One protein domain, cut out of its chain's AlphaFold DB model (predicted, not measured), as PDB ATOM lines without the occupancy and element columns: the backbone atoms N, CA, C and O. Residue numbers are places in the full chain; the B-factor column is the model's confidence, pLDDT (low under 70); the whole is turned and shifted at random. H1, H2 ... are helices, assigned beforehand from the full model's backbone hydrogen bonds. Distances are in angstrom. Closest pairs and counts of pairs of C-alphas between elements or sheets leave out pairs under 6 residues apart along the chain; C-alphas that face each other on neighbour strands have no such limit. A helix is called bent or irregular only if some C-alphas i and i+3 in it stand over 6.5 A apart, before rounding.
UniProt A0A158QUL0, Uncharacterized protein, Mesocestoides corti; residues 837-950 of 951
ATOM      1  N   TRP A 837     -34.807  21.388 192.649       72.38
ATOM      2  CA  TRP A 837     -34.324  21.444 194.029       72.38
ATOM      3  C   TRP A 837     -33.302  22.576 194.174       72.38
ATOM      4  O   TRP A 837     -32.244  22.566 193.543       72.38
ATOM      5  N   VAL A 838     -33.632  23.565 195.003       66.19
ATOM      6  CA  VAL A 838     -32.739  24.679 195.347       66.19
ATOM      7  C   VAL A 838     -32.046  24.361 196.669       66.19
ATOM      8  O   VAL A 838     -32.653  23.796 197.578       66.19
ATOM      9  N   PHE A 839     -30.762  24.705 196.763       68.44
ATOM     10  CA  PHE A 839     -29.954  24.503 197.959       68.44
ATOM     11  C   PHE A 839     -29.065  25.716 198.202       68.44
ATOM     12  O   PHE A 839     -28.168  25.999 197.405       68.44
ATOM     13  N   ASP A 840     -29.322  26.389 199.320       61.28
ATOM     14  CA  ASP A 840     -28.735  27.687 199.668       61.28
ATOM     15  C   ASP A 840     -27.445  27.572 200.506       61.28
ATOM     16  O   ASP A 840     -26.886  28.577 200.943       61.28
ATOM     17  N   GLY A 841     -26.960  26.348 200.748       64.56
ATOM     18  CA  GLY A 841     -25.688  26.095 201.429       64.56
ATOM     19  C   GLY A 841     -24.468  26.202 200.506       64.56
ATOM     20  O   GLY A 841     -24.588  26.222 199.279       64.56
ATOM     21  N   GLU A 842     -23.272  26.227 201.104       63.69
ATOM     22  CA  GLU A 842     -21.995  26.344 200.384       63.69
ATOM     23  C   GLU A 842     -21.878  25.324 199.239       63.69
ATOM     24  O   GLU A 842     -21.902  24.107 199.446       63.69
ATOM     25  N   THR A 843     -21.731  25.814 198.006       65.81
ATOM     26  CA  THR A 843     -21.595  24.943 196.837       65.81
ATOM     27  C   THR A 843     -20.184  24.347 196.776       65.81
ATOM     28  O   THR A 843     -19.228  25.115 196.652       65.81
ATOM     29  N   PRO A 844     -20.018  23.011 196.795       75.25
ATOM     30  CA  PRO A 844     -18.703  22.387 196.673       75.25
ATOM     31  C   PRO A 844     -18.100  22.619 195.277       75.25
ATOM     32  O   PRO A 844     -18.825  22.791 194.294       75.25
ATOM     33  N   GLU A 845     -16.770  22.564 195.170       80.94
ATOM     34  CA  GLU A 845     -16.042  22.724 193.900       80.94
ATOM     35  C   GLU A 845     -16.263  21.519 192.960       80.94
ATOM     36  O   GLU A 845     -15.498  20.549 192.924       80.94
ATOM     37  N   ILE A 846     -17.350  21.560 192.186       85.25
ATOM     38  CA  ILE A 846     -17.697  20.518 191.213       85.25
ATOM     39  C   ILE A 846     -16.872  20.711 189.935       85.25
ATOM     40  O   ILE A 846     -17.112  21.616 189.139       85.25
ATOM     41  N   THR A 847     -15.897  19.826 189.723       88.19
ATOM     42  CA  THR A 847     -15.100  19.766 188.492       88.19
ATOM     43  C   THR A 847     -15.816  18.956 187.405       88.19
ATOM     44  O   THR A 847     -16.700  18.141 187.686       88.19
ATOM     45  N   LYS A 848     -15.386  19.113 186.146       87.94
ATOM     46  CA  LYS A 848     -15.879  18.286 185.030       87.94
ATOM     47  C   LYS A 848     -15.599  16.793 185.235       87.94
ATOM     48  O   LYS A 848     -16.422  15.972 184.846       87.94
ATOM     49  N   ASP A 849     -14.502  16.452 185.908       87.75
ATOM     50  CA  ASP A 849     -14.141  15.065 186.215       87.75
ATOM     51  C   ASP A 849     -15.112  14.436 187.231       87.75
ATOM     52  O   ASP A 849     -15.397  13.241 187.158       87.75
ATOM     53  N   HIS A 850     -15.683  15.231 188.146       89.69
ATOM     54  CA  HIS A 850     -16.734  14.765 189.059       89.69
ATOM     55  C   HIS A 850     -18.040  14.478 188.299       89.69
ATOM     56  O   HIS A 850     -18.669  13.445 188.530       89.69
ATOM     57  N   ILE A 851     -18.414  15.359 187.362       88.56
ATOM     58  CA  ILE A 851     -19.618  15.216 186.527       88.56
ATOM     59  C   ILE A 851     -19.499  13.986 185.617       88.56
ATOM     60  O   ILE A 851     -20.382  13.127 185.615       88.56
ATOM     61  N   GLU A 852     -18.381  13.851 184.898       89.06
ATOM     62  CA  GLU A 852     -18.129  12.695 184.032       89.06
ATOM     63  C   GLU A 852     -18.000  11.399 184.849       89.06
ATOM     64  O   GLU A 852     -18.488  10.348 184.433       89.06
ATOM     65  N   GLY A 853     -17.455  11.476 186.068       88.81
ATOM     66  CA  GLY A 853     -17.473  10.385 187.039       88.81
ATOM     67  C   GLY A 853     -18.886   9.856 187.303       88.81
ATOM     68  O   GLY A 853     -19.110   8.651 187.184       88.81
ATOM     69  N   VAL A 854     -19.859  10.733 187.587       89.38
ATOM     70  CA  VAL A 854     -21.266  10.335 187.805       89.38
ATOM     71  C   VAL A 854     -21.900   9.810 186.513       89.38
ATOM     72  O   VAL A 854     -22.543   8.756 186.527       89.38
ATOM     73  N   ARG A 855     -21.685  10.502 185.384       90.19
ATOM     74  CA  ARG A 855     -22.192  10.116 184.055       90.19
ATOM     75  C   ARG A 855     -21.740   8.712 183.646       90.19
ATOM     76  O   ARG A 855     -22.551   7.921 183.159       90.19
ATOM     77  N   SER A 856     -20.466   8.388 183.880       87.12
ATOM     78  CA  SER A 856     -19.822   7.142 183.447       87.12
ATOM     79  C   SER A 856     -20.409   5.866 184.065       87.12
ATOM     80  O   SER A 856     -20.295   4.797 183.460       87.12
ATOM     81  N   LEU A 857     -21.047   5.976 185.238       83.81
ATOM     82  CA  LEU A 857     -21.606   4.861 186.002       83.81
ATOM     83  C   LEU A 857     -22.915   4.347 185.373       83.81
ATOM     84  O   LEU A 857     -22.909   3.399 184.588       83.81
ATOM     85  N   HIS A 858     -24.038   4.987 185.704       78.69
ATOM     86  CA  HIS A 858     -25.388   4.580 185.282       78.69
ATOM     87  C   HIS A 858     -26.202   5.745 184.687       78.69
ATOM     88  O   HIS A 858     -27.401   5.617 184.463       78.69
ATOM     89  N   ASN A 859     -25.564   6.894 184.447       82.19
ATOM     90  CA  ASN A 859     -26.233   8.181 184.245       82.19
ATOM     91  C   ASN A 859     -25.794   8.881 182.945       82.19
ATOM     92  O   ASN A 859     -25.674  10.105 182.906       82.19
ATOM     93  N   LYS A 860     -25.585   8.106 181.872       80.12
ATOM     94  CA  LYS A 860     -25.040   8.571 180.581       80.12
ATOM     95  C   LYS A 860     -25.827   9.730 179.969       80.12
ATOM     96  O   LYS A 860     -25.245  10.762 179.650       80.12
ATOM     97  N   ASP A 861     -27.144   9.574 179.897       82.44
ATOM     98  CA  ASP A 861     -28.072  10.499 179.233       82.44
ATOM     99  C   ASP A 861     -28.631  11.575 180.190       82.44
ATOM    100  O   ASP A 861     -29.724  12.101 180.005       82.44
ATOM    101  N   THR A 862     -27.906  11.869 181.274       85.62
ATOM    102  CA  THR A 862     -28.286  12.873 182.284       85.62
ATOM    103  C   THR A 862     -27.642  14.219 181.943       85.62
ATOM    104  O   THR A 862     -26.450  14.219 181.610       85.62
ATOM    105  N   PRO A 863     -28.367  15.353 182.017       88.12
ATOM    106  CA  PRO A 863     -27.763  16.671 181.840       88.12
ATOM    107  C   PRO A 863     -26.779  16.985 182.976       88.12
ATOM    108  O   PRO A 863     -26.870  16.418 184.067       88.12
ATOM    109  N   ASP A 864     -25.831  17.889 182.717       87.62
ATOM    110  CA  ASP A 864     -24.825  18.284 183.714       87.62
ATOM    111  C   ASP A 864     -25.483  18.922 184.954       87.62
ATOM    112  O   ASP A 864     -25.031  18.673 186.069       87.62
ATOM    113  N   ASP A 865     -26.582  19.664 184.783       86.44
ATOM    114  CA  ASP A 865     -27.287  20.352 185.873       86.44
ATOM    115  C   ASP A 865     -27.906  19.385 186.898       86.44
ATOM    116  O   ASP A 865     -27.691  19.558 188.094       86.44
ATOM    117  N   ASP A 866     -28.580  18.313 186.451       86.56
ATOM    118  CA  ASP A 866     -29.079  17.235 187.331       86.56
ATOM    119  C   ASP A 866     -27.926  16.567 188.102       86.56
ATOM    120  O   ASP A 866     -28.061  16.225 189.276       86.56
ATOM    121  N   ILE A 867     -26.776  16.365 187.446       89.25
ATOM    122  CA  ILE A 867     -25.592  15.764 188.076       89.25
ATOM    123  C   ILE A 867     -25.009  16.709 189.139       89.25
ATOM    124  O   ILE A 867     -24.656  16.264 190.232       89.25
ATOM    125  N   ILE A 868     -24.938  18.008 188.844       88.56
ATOM    126  CA  ILE A 868     -24.504  19.056 189.775       88.56
ATOM    127  C   ILE A 868     -25.459  19.137 190.976       88.56
ATOM    128  O   ILE A 868     -24.996  19.173 192.116       88.56
ATOM    129  N   GLU A 869     -26.772  19.112 190.736       87.75
ATOM    130  CA  GLU A 869     -27.820  19.087 191.763       87.75
ATOM    131  C   GLU A 869     -27.665  17.860 192.680       87.75
ATOM    132  O   GLU A 869     -27.574  18.004 193.899       87.75
ATOM    133  N   ALA A 870     -27.507  16.664 192.104       88.75
ATOM    134  CA  ALA A 870     -27.321  15.424 192.854       88.75
ATOM    135  C   ALA A 870     -26.022  15.396 193.680       88.75
ATOM    136  O   ALA A 870     -26.006  14.853 194.786       88.75
ATOM    137  N   ILE A 871     -24.925  15.987 193.186       88.06
ATOM    138  CA  ILE A 871     -23.678  16.108 193.958       88.06
ATOM    139  C   ILE A 871     -23.859  17.088 195.127       88.06
ATOM    140  O   ILE A 871     -23.450  16.765 196.245       88.06
ATOM    141  N   LYS A 872     -24.506  18.244 194.908       86.31
ATOM    142  CA  LYS A 872     -24.849  19.198 195.981       86.31
ATOM    143  C   LYS A 872     -25.719  18.537 197.052       86.31
ATOM    144  O   LYS A 872     -25.390  18.627 198.231       86.31
ATOM    145  N   PHE A 873     -26.761  17.808 196.645       85.50
ATOM    146  CA  PHE A 873     -27.626  17.042 197.543       85.50
ATOM    147  C   PHE A 873     -26.832  16.081 198.428       85.50
ATOM    148  O   PHE A 873     -26.945  16.136 199.650       85.50
ATOM    149  N   VAL A 874     -25.969  15.250 197.842       86.31
ATOM    150  CA  VAL A 874     -25.155  14.285 198.597       86.31
ATOM    151  C   VAL A 874     -24.216  14.971 199.593       86.31
ATOM    152  O   VAL A 874     -24.103  14.510 200.730       86.31
ATOM    153  N   VAL A 875     -23.565  16.072 199.199       83.25
ATOM    154  CA  VAL A 875     -22.694  16.859 200.093       83.25
ATOM    155  C   VAL A 875     -23.494  17.514 201.226       83.25
ATOM    156  O   VAL A 875     -22.976  17.611 202.337       83.25
ATOM    157  N   ALA A 876     -24.757  17.881 200.989       79.56
ATOM    158  CA  ALA A 876     -25.668  18.391 202.013       79.56
ATOM    159  C   ALA A 876     -26.151  17.303 202.991       79.56
ATOM    160  O   ALA A 876     -26.216  17.550 204.193       79.56
ATOM    161  N   VAL A 877     -26.477  16.090 202.517       78.25
ATOM    162  CA  VAL A 877     -27.039  15.019 203.370       78.25
ATOM    163  C   VAL A 877     -26.002  14.117 204.052       78.25
ATOM    164  O   VAL A 877     -26.381  13.298 204.894       78.25
ATOM    165  N   GLN A 878     -24.703  14.261 203.755       78.75
ATOM    166  CA  GLN A 878     -23.637  13.423 204.338       78.75
ATOM    167  C   GLN A 878     -23.549  13.496 205.877       78.75
ATOM    168  O   GLN A 878     -23.105  12.549 206.526       78.75
ATOM    169  N   SER A 879     -23.970  14.609 206.479       70.19
ATOM    170  CA  SER A 879     -24.060  14.788 207.933       70.19
ATOM    171  C   SER A 879     -25.316  14.155 208.537       70.19
ATOM    172  O   SER A 879     -25.291  13.769 209.704       70.19
ATOM    173  N   TYR A 880     -26.393  14.021 207.757       63.69
ATOM    174  CA  TYR A 880     -27.737  13.738 208.266       63.69
ATOM    175  C   TYR A 880     -28.200  12.283 208.110       63.69
ATOM    176  O   TYR A 880     -29.069  11.862 208.872       63.69
ATOM    177  N   CYS A 881     -27.667  11.486 207.167       56.47
ATOM    178  CA  CYS A 881     -28.168  10.114 206.960       56.47
ATOM    179  C   CYS A 881     -27.138   9.052 206.513       56.47
ATOM    180  O   CYS A 881     -26.713   9.044 205.357       56.47
ATOM    181  N   PRO A 882     -26.857   8.036 207.360       52.72
ATOM    182  CA  PRO A 882     -26.221   6.782 206.949       52.72
ATOM    183  C   PRO A 882     -27.229   5.726 206.444       52.72
ATOM    184  O   PRO A 882     -26.830   4.625 206.087       52.72
ATOM    185  N   THR A 883     -28.536   6.012 206.462       51.75
ATOM    186  CA  THR A 883     -29.612   5.070 206.087       51.75
ATOM    187  C   THR A 883     -29.838   4.977 204.580       51.75
ATOM    188  O   THR A 883     -30.275   3.934 204.090       51.75
ATOM    189  N   TYR A 884     -29.546   6.050 203.841       57.53
ATOM    190  CA  TYR A 884     -29.739   6.126 202.394       57.53
ATOM    191  C   TYR A 884     -28.604   5.434 201.620       57.53
ATOM    192  O   TYR A 884     -28.851   4.593 200.752       57.53
ATOM    193  N   PHE A 885     -27.351   5.732 201.970       64.19
ATOM    194  CA  PHE A 885     -26.168   5.181 201.307       64.19
ATOM    195  C   PHE A 885     -25.692   3.903 202.007       64.19
ATOM    196  O   PHE A 885     -25.487   3.889 203.216       64.19
ATOM    197  N   GLU A 886     -25.424   2.839 201.248       58.34
ATOM    198  CA  GLU A 886     -24.957   1.534 201.768       58.34
ATOM    199  C   GLU A 886     -23.600   1.576 202.495       58.34
ATOM    200  O   GLU A 886     -23.160   0.587 203.085       58.34
ATOM    201  N   ARG A 887     -22.889   2.703 202.408       62.12
ATOM    202  CA  ARG A 887     -21.597   2.930 203.051       62.12
ATOM    203  C   ARG A 887     -21.644   4.272 203.770       62.12
ATOM    204  O   ARG A 887     -22.073   5.240 203.140       62.12
ATOM    205  N   PRO A 888     -21.150   4.361 205.018       62.88
ATOM    206  CA  PRO A 888     -21.072   5.636 205.714       62.88
ATOM    207  C   PRO A 888     -20.205   6.627 204.917       62.88
ATOM    208  O   PRO A 888     -19.218   6.198 204.304       62.88
ATOM    209  N   PRO A 889     -20.553   7.924 204.918       65.12
ATOM    210  CA  PRO A 889     -19.760   8.945 204.249       65.12
ATOM    211  C   PRO A 889     -18.328   9.020 204.803       65.12
ATOM    212  O   PRO A 889     -18.112   8.823 206.004       65.12
ATOM    213  N   PRO A 890     -17.330   9.312 203.949       63.84
ATOM    214  CA  PRO A 890     -15.991   9.649 204.406       63.84
ATOM    215  C   PRO A 890     -16.031  11.024 205.081       63.84
ATOM    216  O   PRO A 890     -16.320  12.003 204.410       63.84
ATOM    217  N   GLU A 891     -15.735  11.069 206.384       62.06
ATOM    218  CA  GLU A 891     -15.633  12.284 207.214       62.06
ATOM    219  C   GLU A 891     -16.726  13.333 206.931       62.06
ATOM    220  O   GLU A 891     -16.522  14.230 206.122       62.06
ATOM    221  N   CYS A 892     -17.856  13.268 207.654       57.44
ATOM    222  CA  CYS A 892     -19.104  14.031 207.427       57.44
ATOM    223  C   CYS A 892     -19.024  15.581 207.454       57.44
ATOM    224  O   CYS A 892     -20.049  16.244 207.600       57.44
ATOM    225  N   LYS A 893     -17.823  16.162 207.391       58.97
ATOM    226  CA  LYS A 893     -17.527  17.594 207.239       58.97
ATOM    227  C   LYS A 893     -16.647  17.888 206.010       58.97
ATOM    228  O   LYS A 893     -16.171  19.007 205.854       58.97
ATOM    229  N   SER A 894     -16.391  16.894 205.155       62.81
ATOM    230  CA  SER A 894     -15.634  17.060 203.916       62.81
ATOM    231  C   SER A 894     -16.486  17.764 202.862       62.81
ATOM    232  O   SER A 894     -17.367  17.155 202.258       62.81
ATOM    233  N   THR A 895     -16.157  19.017 202.557       66.12
ATOM    234  CA  THR A 895     -16.611  19.689 201.328       66.12
ATOM    235  C   THR A 895     -15.907  19.146 200.076       66.12
ATOM    236  O   THR A 895     -16.358  19.389 198.957       66.12
ATOM    237  N   THR A 896     -14.822  18.373 200.233       79.31
ATOM    238  CA  THR A 896     -14.117  17.755 199.101       79.31
ATOM    239  C   THR A 896     -14.920  16.593 198.520       79.31
ATOM    240  O   THR A 896     -15.235  15.614 199.205       79.31
ATOM    241  N   ILE A 897     -15.243  16.698 197.230       84.25
ATOM    242  CA  ILE A 897     -15.939  15.646 196.486       84.25
ATOM    243  C   ILE A 897     -14.983  14.467 196.303       84.25
ATOM    244  O   ILE A 897     -13.813  14.621 195.957       84.25
ATOM    245  N   SER A 898     -15.489  13.265 196.553       85.75
ATOM    246  CA  SER A 898     -14.704  12.031 196.533       85.75
ATOM    247  C   SER A 898     -15.434  10.928 195.776       85.75
ATOM    248  O   SER A 898     -16.626  11.032 195.491       85.75
ATOM    249  N   ASN A 899     -14.755   9.811 195.505       85.88
ATOM    250  CA  ASN A 899     -15.382   8.667 194.835       85.88
ATOM    251  C   ASN A 899     -16.617   8.128 195.585       85.88
ATOM    252  O   ASN A 899     -17.471   7.516 194.952       85.88
ATOM    253  N   TRP A 900     -16.753   8.352 196.900       86.75
ATOM    254  CA  TRP A 900     -18.005   8.052 197.607       86.75
ATOM    255  C   TRP A 900     -19.136   8.969 197.128       86.75
ATOM    256  O   TRP A 900     -20.160   8.458 196.690       86.75
ATOM    257  N   HIS A 901     -18.907  10.287 197.103       87.00
ATOM    258  CA  HIS A 901     -19.869  11.289 196.633       87.00
ATOM    259  C   HIS A 901     -20.325  11.035 195.189       87.00
ATOM    260  O   HIS A 901     -21.508  11.140 194.893       87.00
ATOM    261  N   ILE A 902     -19.408  10.634 194.303       88.81
ATOM    262  CA  ILE A 902     -19.715  10.313 192.898       88.81
ATOM    263  C   ILE A 902     -20.653   9.093 192.792       88.81
ATOM    264  O   ILE A 902     -21.655   9.134 192.077       88.81
ATOM    265  N   ASN A 903     -20.378   8.016 193.538       88.56
ATOM    266  CA  ASN A 903     -21.266   6.846 193.568       88.56
ATOM    267  C   ASN A 903     -22.621   7.189 194.215       88.56
ATOM    268  O   ASN A 903     -23.668   6.831 193.680       88.56
ATOM    269  N   ALA A 904     -22.601   7.928 195.322       87.56
ATOM    270  CA  ALA A 904     -23.779   8.397 196.041       87.56
ATOM    271  C   ALA A 904     -24.683   9.298 195.174       87.56
ATOM    272  O   ALA A 904     -25.898   9.112 195.170       87.56
ATOM    273  N   ALA A 905     -24.115  10.208 194.375       89.62
ATOM    274  CA  ALA A 905     -24.870  11.062 193.455       89.62
ATOM    275  C   ALA A 905     -25.464  10.244 192.301       89.62
ATOM    276  O   ALA A 905     -26.627  10.421 191.942       89.62
ATOM    277  N   SER A 906     -24.715   9.261 191.784       90.25
ATOM    278  CA  SER A 906     -25.248   8.300 190.813       90.25
ATOM    279  C   SER A 906     -26.434   7.507 191.379       90.25
ATOM    280  O   SER A 906     -27.410   7.293 190.664       90.25
ATOM    281  N   GLN A 907     -26.380   7.098 192.651       89.06
ATOM    282  CA  GLN A 907     -27.477   6.418 193.356       89.06
ATOM    283  C   GLN A 907     -28.676   7.348 193.616       89.06
ATOM    284  O   GLN A 907     -29.822   6.933 193.446       89.06
ATOM    285  N   ALA A 908     -28.435   8.615 193.974       88.50
ATOM    286  CA  ALA A 908     -29.476   9.632 194.131       88.50
ATOM    287  C   ALA A 908     -30.236   9.885 192.817       88.50
ATOM    288  O   ALA A 908     -31.464   9.896 192.823       88.50
ATOM    289  N   LEU A 909     -29.538  10.003 191.682       89.94
ATOM    290  CA  LEU A 909     -30.154  10.182 190.358       89.94
ATOM    291  C   LEU A 909     -31.022   8.993 189.923       89.94
ATOM    292  O   LEU A 909     -32.107   9.188 189.376       89.94
ATOM    293  N   LEU A 910     -30.568   7.760 190.172       88.69
ATOM    294  CA  LEU A 910     -31.333   6.557 189.827       88.69
ATOM    295  C   LEU A 910     -32.644   6.481 190.617       88.69
ATOM    296  O   LEU A 910     -33.679   6.142 190.042       88.69
ATOM    297  N   LEU A 911     -32.628   6.857 191.901       88.06
ATOM    298  CA  LEU A 911     -33.854   6.925 192.693       88.06
ATOM    299  C   LEU A 911     -34.729   8.128 192.320       88.06
ATOM    300  O   LEU A 911     -35.933   7.938 192.181       88.06
ATOM    301  N   LYS A 912     -34.148   9.315 192.072       87.31
ATOM    302  CA  LYS A 912     -34.859  10.509 191.556       87.31
ATOM    303  C   LYS A 912     -35.694  10.129 190.324       87.31
ATOM    304  O   LYS A 912     -36.874  10.452 190.246       87.31
ATOM    305  N   ARG A 913     -35.110   9.337 189.415       87.38
ATOM    306  CA  ARG A 913     -35.771   8.784 188.221       87.38
ATOM    307  C   ARG A 913     -36.826   7.718 188.526       87.38
ATOM    308  O   ARG A 913     -37.941   7.829 188.028       87.38
ATOM    309  N   LEU A 914     -36.516   6.694 189.327       87.12
ATOM    310  CA  LEU A 914     -37.484   5.628 189.623       87.12
ATOM    311  C   LEU A 914     -38.710   6.154 190.390       87.12
ATOM    312  O   LEU A 914     -39.832   5.751 190.101       87.12
ATOM    313  N   TYR A 915     -38.506   7.090 191.317       86.56
ATOM    314  CA  TYR A 915     -39.562   7.721 192.113       86.56
ATOM    315  C   TYR A 915     -40.453   8.676 191.293       86.56
ATOM    316  O   TYR A 915     -41.624   8.865 191.636       86.56
ATOM    317  N   ALA A 916     -39.925   9.220 190.187       84.62
ATOM    318  CA  ALA A 916     -40.692   9.948 189.172       84.62
ATOM    319  C   ALA A 916     -41.556   9.018 188.308       84.62
ATOM    320  O   ALA A 916     -42.721   9.309 188.060       84.62
ATOM    321  N   LEU A 917     -40.983   7.897 187.852       84.12
ATOM    322  CA  LEU A 917     -41.673   6.919 187.005       84.12
ATOM    323  C   LEU A 917     -42.790   6.192 187.765       84.12
ATOM    324  O   LEU A 917     -43.876   5.991 187.230       84.12
ATOM    325  N   ALA A 918     -42.531   5.809 189.014       83.44
ATOM    326  CA  ALA A 918     -43.467   5.092 189.869       83.44
ATOM    327  C   ALA A 918     -44.228   6.040 190.809       83.44
ATOM    328  O   ALA A 918     -44.090   5.950 192.027       83.44
ATOM    329  N   ALA A 919     -45.027   6.952 190.244       76.50
ATOM    330  CA  ALA A 919     -45.787   7.959 190.997       76.50
ATOM    331  C   ALA A 919     -46.668   7.368 192.121       76.50
ATOM    332  O   ALA A 919     -46.770   7.960 193.194       76.50
ATOM    333  N   ASP A 920     -47.235   6.175 191.911       78.06
ATOM    334  CA  ASP A 920     -48.111   5.485 192.871       78.06
ATOM    335  C   ASP A 920     -47.356   4.737 193.994       78.06
ATOM    336  O   ASP A 920     -47.981   4.083 194.824       78.06
ATOM    337  N   SER A 921     -46.017   4.763 194.008       83.31
ATOM    338  CA  SER A 921     -45.186   3.991 194.949       83.31
ATOM    339  C   SER A 921     -44.448   4.856 195.966       83.31
ATOM    340  O   SER A 921     -44.000   5.964 195.661       83.31
ATOM    341  N   ASP A 922     -44.268   4.315 197.170       83.19
ATOM    342  CA  ASP A 922     -43.539   4.971 198.256       83.19
ATOM    343  C   ASP A 922     -42.024   5.028 198.018       83.19
ATOM    344  O   ASP A 922     -41.421   4.161 197.378       83.19
ATOM    345  N   PHE A 923     -41.387   6.035 198.616       82.12
ATOM    346  CA  PHE A 923     -39.947   6.281 198.519       82.12
ATOM    347  C   PHE A 923     -39.105   5.073 198.963       82.12
ATOM    348  O   PHE A 923     -38.169   4.670 198.268       82.12
ATOM    349  N   GLU A 924     -39.470   4.447 200.088       83.44
ATOM    350  CA  GLU A 924     -38.785   3.249 200.587       83.44
ATOM    351  C   GLU A 924     -38.944   2.052 199.642       83.44
ATOM    352  O   GLU A 924     -38.005   1.274 199.478       83.44
ATOM    353  N   THR A 925     -40.092   1.915 198.973       84.75
ATOM    354  CA  THR A 925     -40.342   0.854 197.986       84.75
ATOM    355  C   THR A 925     -39.417   1.012 196.780       84.75
ATOM    356  O   THR A 925     -38.740   0.057 196.396       84.75
ATOM    357  N   CYS A 926     -39.289   2.228 196.240       86.31
ATOM    358  CA  CYS A 926     -38.354   2.524 195.151       86.31
ATOM    359  C   CYS A 926     -36.879   2.314 195.565       86.31
ATOM    360  O   CYS A 926     -36.104   1.724 194.808       86.31
ATOM    361  N   LEU A 927     -36.485   2.737 196.774       86.31
ATOM    362  CA  LEU A 927     -35.125   2.549 197.300       86.31
ATOM    363  C   LEU A 927     -34.788   1.063 197.511       86.31
ATOM    364  O   LEU A 927     -33.695   0.612 197.162       86.31
ATOM    365  N   ASN A 928     -35.725   0.286 198.055       85.75
ATOM    366  CA  ASN A 928     -35.541  -1.145 198.277       85.75
ATOM    367  C   ASN A 928     -35.519  -1.939 196.962       85.75
ATOM    368  O   ASN A 928     -34.743  -2.888 196.862       85.75
ATOM    369  N   ALA A 929     -36.286  -1.535 195.944       86.69
ATOM    370  CA  ALA A 929     -36.223  -2.134 194.612       86.69
ATOM    371  C   ALA A 929     -34.863  -1.898 193.931       86.69
ATOM    372  O   ALA A 929     -34.250  -2.845 193.444       86.69
ATOM    373  N   LEU A 930     -34.325  -0.670 193.966       87.56
ATOM    374  CA  LEU A 930     -32.981  -0.392 193.434       87.56
ATOM    375  C   LEU A 930     -31.892  -1.202 194.149       87.56
ATOM    376  O   LEU A 930     -31.016  -1.753 193.488       87.56
ATOM    377  N   ARG A 931     -31.977  -1.350 195.477       87.12
ATOM    378  CA  ARG A 931     -31.055  -2.201 196.253       87.12
ATOM    379  C   ARG A 931     -31.168  -3.685 195.894       87.12
ATOM    380  O   ARG A 931     -30.151  -4.362 195.803       87.12
ATOM    381  N   GLN A 932     -32.378  -4.197 195.658       85.75
ATOM    382  CA  GLN A 932     -32.593  -5.579 195.196       85.75
ATOM    383  C   GLN A 932     -32.174  -5.806 193.734       85.75
ATOM    384  O   GLN A 932     -31.953  -6.945 193.328       85.75
ATOM    385  N   ALA A 933     -32.061  -4.735 192.949       85.12
ATOM    386  CA  ALA A 933     -31.677  -4.746 191.542       85.12
ATOM    387  C   ALA A 933     -30.175  -4.483 191.290       85.12
ATOM    388  O   ALA A 933     -29.805  -4.215 190.149       85.12
ATOM    389  N   ASP A 934     -29.311  -4.500 192.317       85.25
ATOM    390  CA  ASP A 934     -27.895  -4.078 192.221       85.25
ATOM    391  C   ASP A 934     -27.727  -2.667 191.585       85.25
ATOM    392  O   ASP A 934     -26.750  -2.381 190.891       85.25
ATOM    393  N   TRP A 935     -28.695  -1.772 191.831       85.69
ATOM    394  CA  TRP A 935     -28.849  -0.431 191.242       85.69
ATOM    395  C   TRP A 935     -29.105  -0.384 189.719       85.69
ATOM    396  O   TRP A 935     -28.976   0.673 189.098       85.69
ATOM    397  N   ASP A 936     -29.554  -1.484 189.107       84.50
ATOM    398  CA  ASP A 936     -30.109  -1.473 187.749       84.50
ATOM    399  C   ASP A 936     -31.539  -0.893 187.745       84.50
ATOM    400  O   ASP A 936     -32.496  -1.501 188.236       84.50
ATOM    401  N   ILE A 937     -31.693   0.300 187.160       85.44
ATOM    402  CA  ILE A 937     -32.985   0.990 187.070       85.44
ATOM    403  C   ILE A 937     -34.014   0.245 186.209       85.44
ATOM    404  O   ILE A 937     -35.201   0.331 186.512       85.44
ATOM    405  N   PHE A 938     -33.613  -0.516 185.185       85.00
ATOM    406  CA  PHE A 938     -34.568  -1.280 184.375       85.00
ATOM    407  C   PHE A 938     -35.170  -2.413 185.203       85.00
ATOM    408  O   PHE A 938     -36.392  -2.558 185.259       85.00
ATOM    409  N   ILE A 939     -34.324  -3.173 185.906       84.50
ATOM    410  CA  ILE A 939     -34.767  -4.267 186.780       84.50
ATOM    411  C   ILE A 939     -35.632  -3.723 187.926       84.50
ATOM    412  O   ILE A 939     -36.699  -4.276 188.188       84.50
ATOM    413  N   ALA A 940     -35.236  -2.614 188.559       86.12
ATOM    414  CA  ALA A 940     -36.035  -1.978 189.607       86.12
ATOM    415  C   ALA A 940     -37.385  -1.447 189.084       86.12
ATOM    416  O   ALA A 940     -38.404  -1.596 189.753       86.12
ATOM    417  N   THR A 941     -37.438  -0.905 187.863       85.75
ATOM    418  CA  THR A 941     -38.697  -0.441 187.245       85.75
ATOM    419  C   THR A 941     -39.695  -1.592 187.063       85.75
ATOM    420  O   THR A 941     -40.874  -1.422 187.367       85.75
ATOM    421  N   PHE A 942     -39.236  -2.789 186.672       83.44
ATOM    422  CA  PHE A 942     -40.086  -3.991 186.595       83.44
ATOM    423  C   PHE A 942     -40.580  -4.512 187.958       83.44
ATOM    424  O   PHE A 942     -41.554  -5.262 187.989       83.44
ATOM    425  N   GLN A 943     -39.923  -4.155 189.067       82.19
ATOM    426  CA  GLN A 943     -40.352  -4.531 190.422       82.19
ATOM    427  C   GLN A 943     -41.398  -3.571 191.003       82.19
ATOM    428  O   GLN A 943     -42.171  -3.980 191.866       82.19
ATOM    429  N   VAL A 944     -41.409  -2.309 190.557       82.19
ATOM    430  CA  VAL A 944     -42.220  -1.239 191.161       82.19
ATOM    431  C   VAL A 944     -43.428  -0.848 190.298       82.19
ATOM    432  O   VAL A 944     -44.485  -0.550 190.847       82.19
ATOM    433  N   LEU A 945     -43.329  -0.876 188.961       79.88
ATOM    434  CA  LEU A 945     -44.482  -0.563 188.107       79.88
ATOM    435  C   LEU A 945     -45.465  -1.746 188.004       79.88
ATOM    436  O   LEU A 945     -45.039  -2.884 187.772       79.88
ATOM    437  N   PRO A 946     -46.788  -1.505 188.101       61.38
ATOM    438  CA  PRO A 946     -47.790  -2.556 187.973       61.38
ATOM    439  C   PRO A 946     -47.807  -3.166 186.562       61.38
ATOM    440  O   PRO A 946     -47.535  -2.501 185.560       61.38
ATOM    441  N   GLN A 947     -48.211  -4.438 186.477       51.88
ATOM    442  CA  GLN A 947     -48.165  -5.253 185.250       51.88
ATOM    443  C   GLN A 947     -48.950  -4.679 184.052       51.88
ATOM    444  O   GLN A 947     -48.730  -5.105 182.922       51.88
ATOM    445  N   ALA A 948     -49.822  -3.691 184.267       43.28
ATOM    446  CA  ALA A 948     -50.574  -3.007 183.213       43.28
ATOM    447  C   ALA A 948     -49.692  -2.268 182.181       43.28
ATOM    448  O   ALA A 948     -50.148  -2.038 181.068       43.28
ATOM    449  N   PHE A 949     -48.440  -1.932 182.520       48.91
ATOM    450  CA  PHE A 949     -47.469  -1.315 181.600       48.91
ATOM    451  C   PHE A 949     -46.517  -2.326 180.923       48.91
ATOM    452  O   PHE A 949     -45.510  -1.929 180.342       48.91
ATOM    453  N   GLN A 950     -46.803  -3.632 180.997       48.53
ATOM    454  CA  GLN A 950     -45.948  -4.704 180.450       48.53
ATOM    455  C   GLN A 950     -46.446  -5.276 179.100       48.53
ATOM    456  O   GLN A 950     -45.999  -6.352 178.700       48.53
TER     457      GLN A 950
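AT A GLANCE: This is residues 837 to 950 of the 951 residues of an uncharacterized protein of Mesocestoides corti (UniProt A0A158QUL0). One long helix, H3, runs through the middle along the longest axis, with a pair of helices packed on it toward each end. H1 and H2 cross its first part, and H4 and H5 pack on each other and on its last part. The loop of residues 878 to 898 lies in the half that holds H1 and H2, while the residues after H5 lie at the opposite end. The printed part has 114 residues with five named helices, in the order H1, H2, H3, H4, H5, and no named strand, an all helix domain whose helices are mostly crossed. It is compact, with a radius of gyration of the C-alphas of 14.3 A, and elongated in outline, spanning 44 by 27 by 25 A.

HOW THE PARTS SIT: The first helix is H1, residues 848 to 858, and a tight link of 5 residues joins it to H2, residues 864 to 877. H2 touches H1 with residues 864 to 868 alone, and the closest C-alphas, those of Ile 851 and Ile 867, are 6.2 A apart. The lines of H1 and H2 stand about perpendicular, at 89 degrees. After a long link of 21 residues comes the hub, H3, residues 899 to 917, which touches four other helices. H3 touches H1 with residues 902 to 910 alone, the C-alphas of Val 854 and Ile 902 being closest at 5.3 A. These two run the same way at a steep tilt of 53 degrees. H3 touches H2 with residues 901 to 909 alone, with 18 pairs of C-alphas within 8 A, the closest being those of Ala 870 and Ala 905 at 5.0 A. The lines of H2 and H3 are only just about perpendicular, at 71 degrees. A tight link of 5 residues leads to H4, residues 923 to 932, which H3 touches with residues 911 to 915 alone. Their closest C-alphas are those of Tyr 915 and Cys 926, 6.1 A apart, and they run opposite ways at a steep tilt of 61 degrees. Another tight link, of 4 residues, leads to H5, residues 937 to 944. H4 and H5 touch, with the C-alphas of Ala 929 and Ala 940 closest at 5.0 A, and run opposite ways at a steep tilt of 57 degrees. H3 touches H5 with residues 910 to 917 alone, and the C-alphas of Leu 910 and Ile 937 are closest at 6.4 A. These two run the same way at a steep tilt of 46 degrees. H1 and H2 are each apart from H4 and from H5. Every O i to N i+4 pair is within hydrogen-bond range in H2, H3, H4 and H5, and 5 of 7 are in H1.

IN THESE COORDINATES: H1 begins at C-alpha 848, (-15.879, 18.286, 185.030), and is 16.7 A long from first to last C-alpha. It is irregular, but only just: C-alphas 855 and 858 are 6.51 A apart. H2 is 20.0 A long. H3, the longest helix, runs 27.5 A from C-alpha 899 at (-15.382, 8.667, 194.835) to C-alpha 917. H4 is 14.3 A long. H5 is 10.3 A long and ends at C-alpha 944, (-42.220, -1.239, 191.161).

THE WHOLE: The two C-alphas farthest apart, those of Lys 893 and Ala 948, are 45.8 A apart, and the first and last printed C-alphas, those of Trp 837 and Gln 950, are 31.7 A apart. The printed part has no cut. The one long link is residues 878 to 898, whose C-alphas lie 9 to 19 A from the mean of the C-alphas. The mean pLDDT of the printed part is 79.1, and the model's confidence is under 70 for 27 residues: 838 to 843, 880 to 895 and 946 to 950.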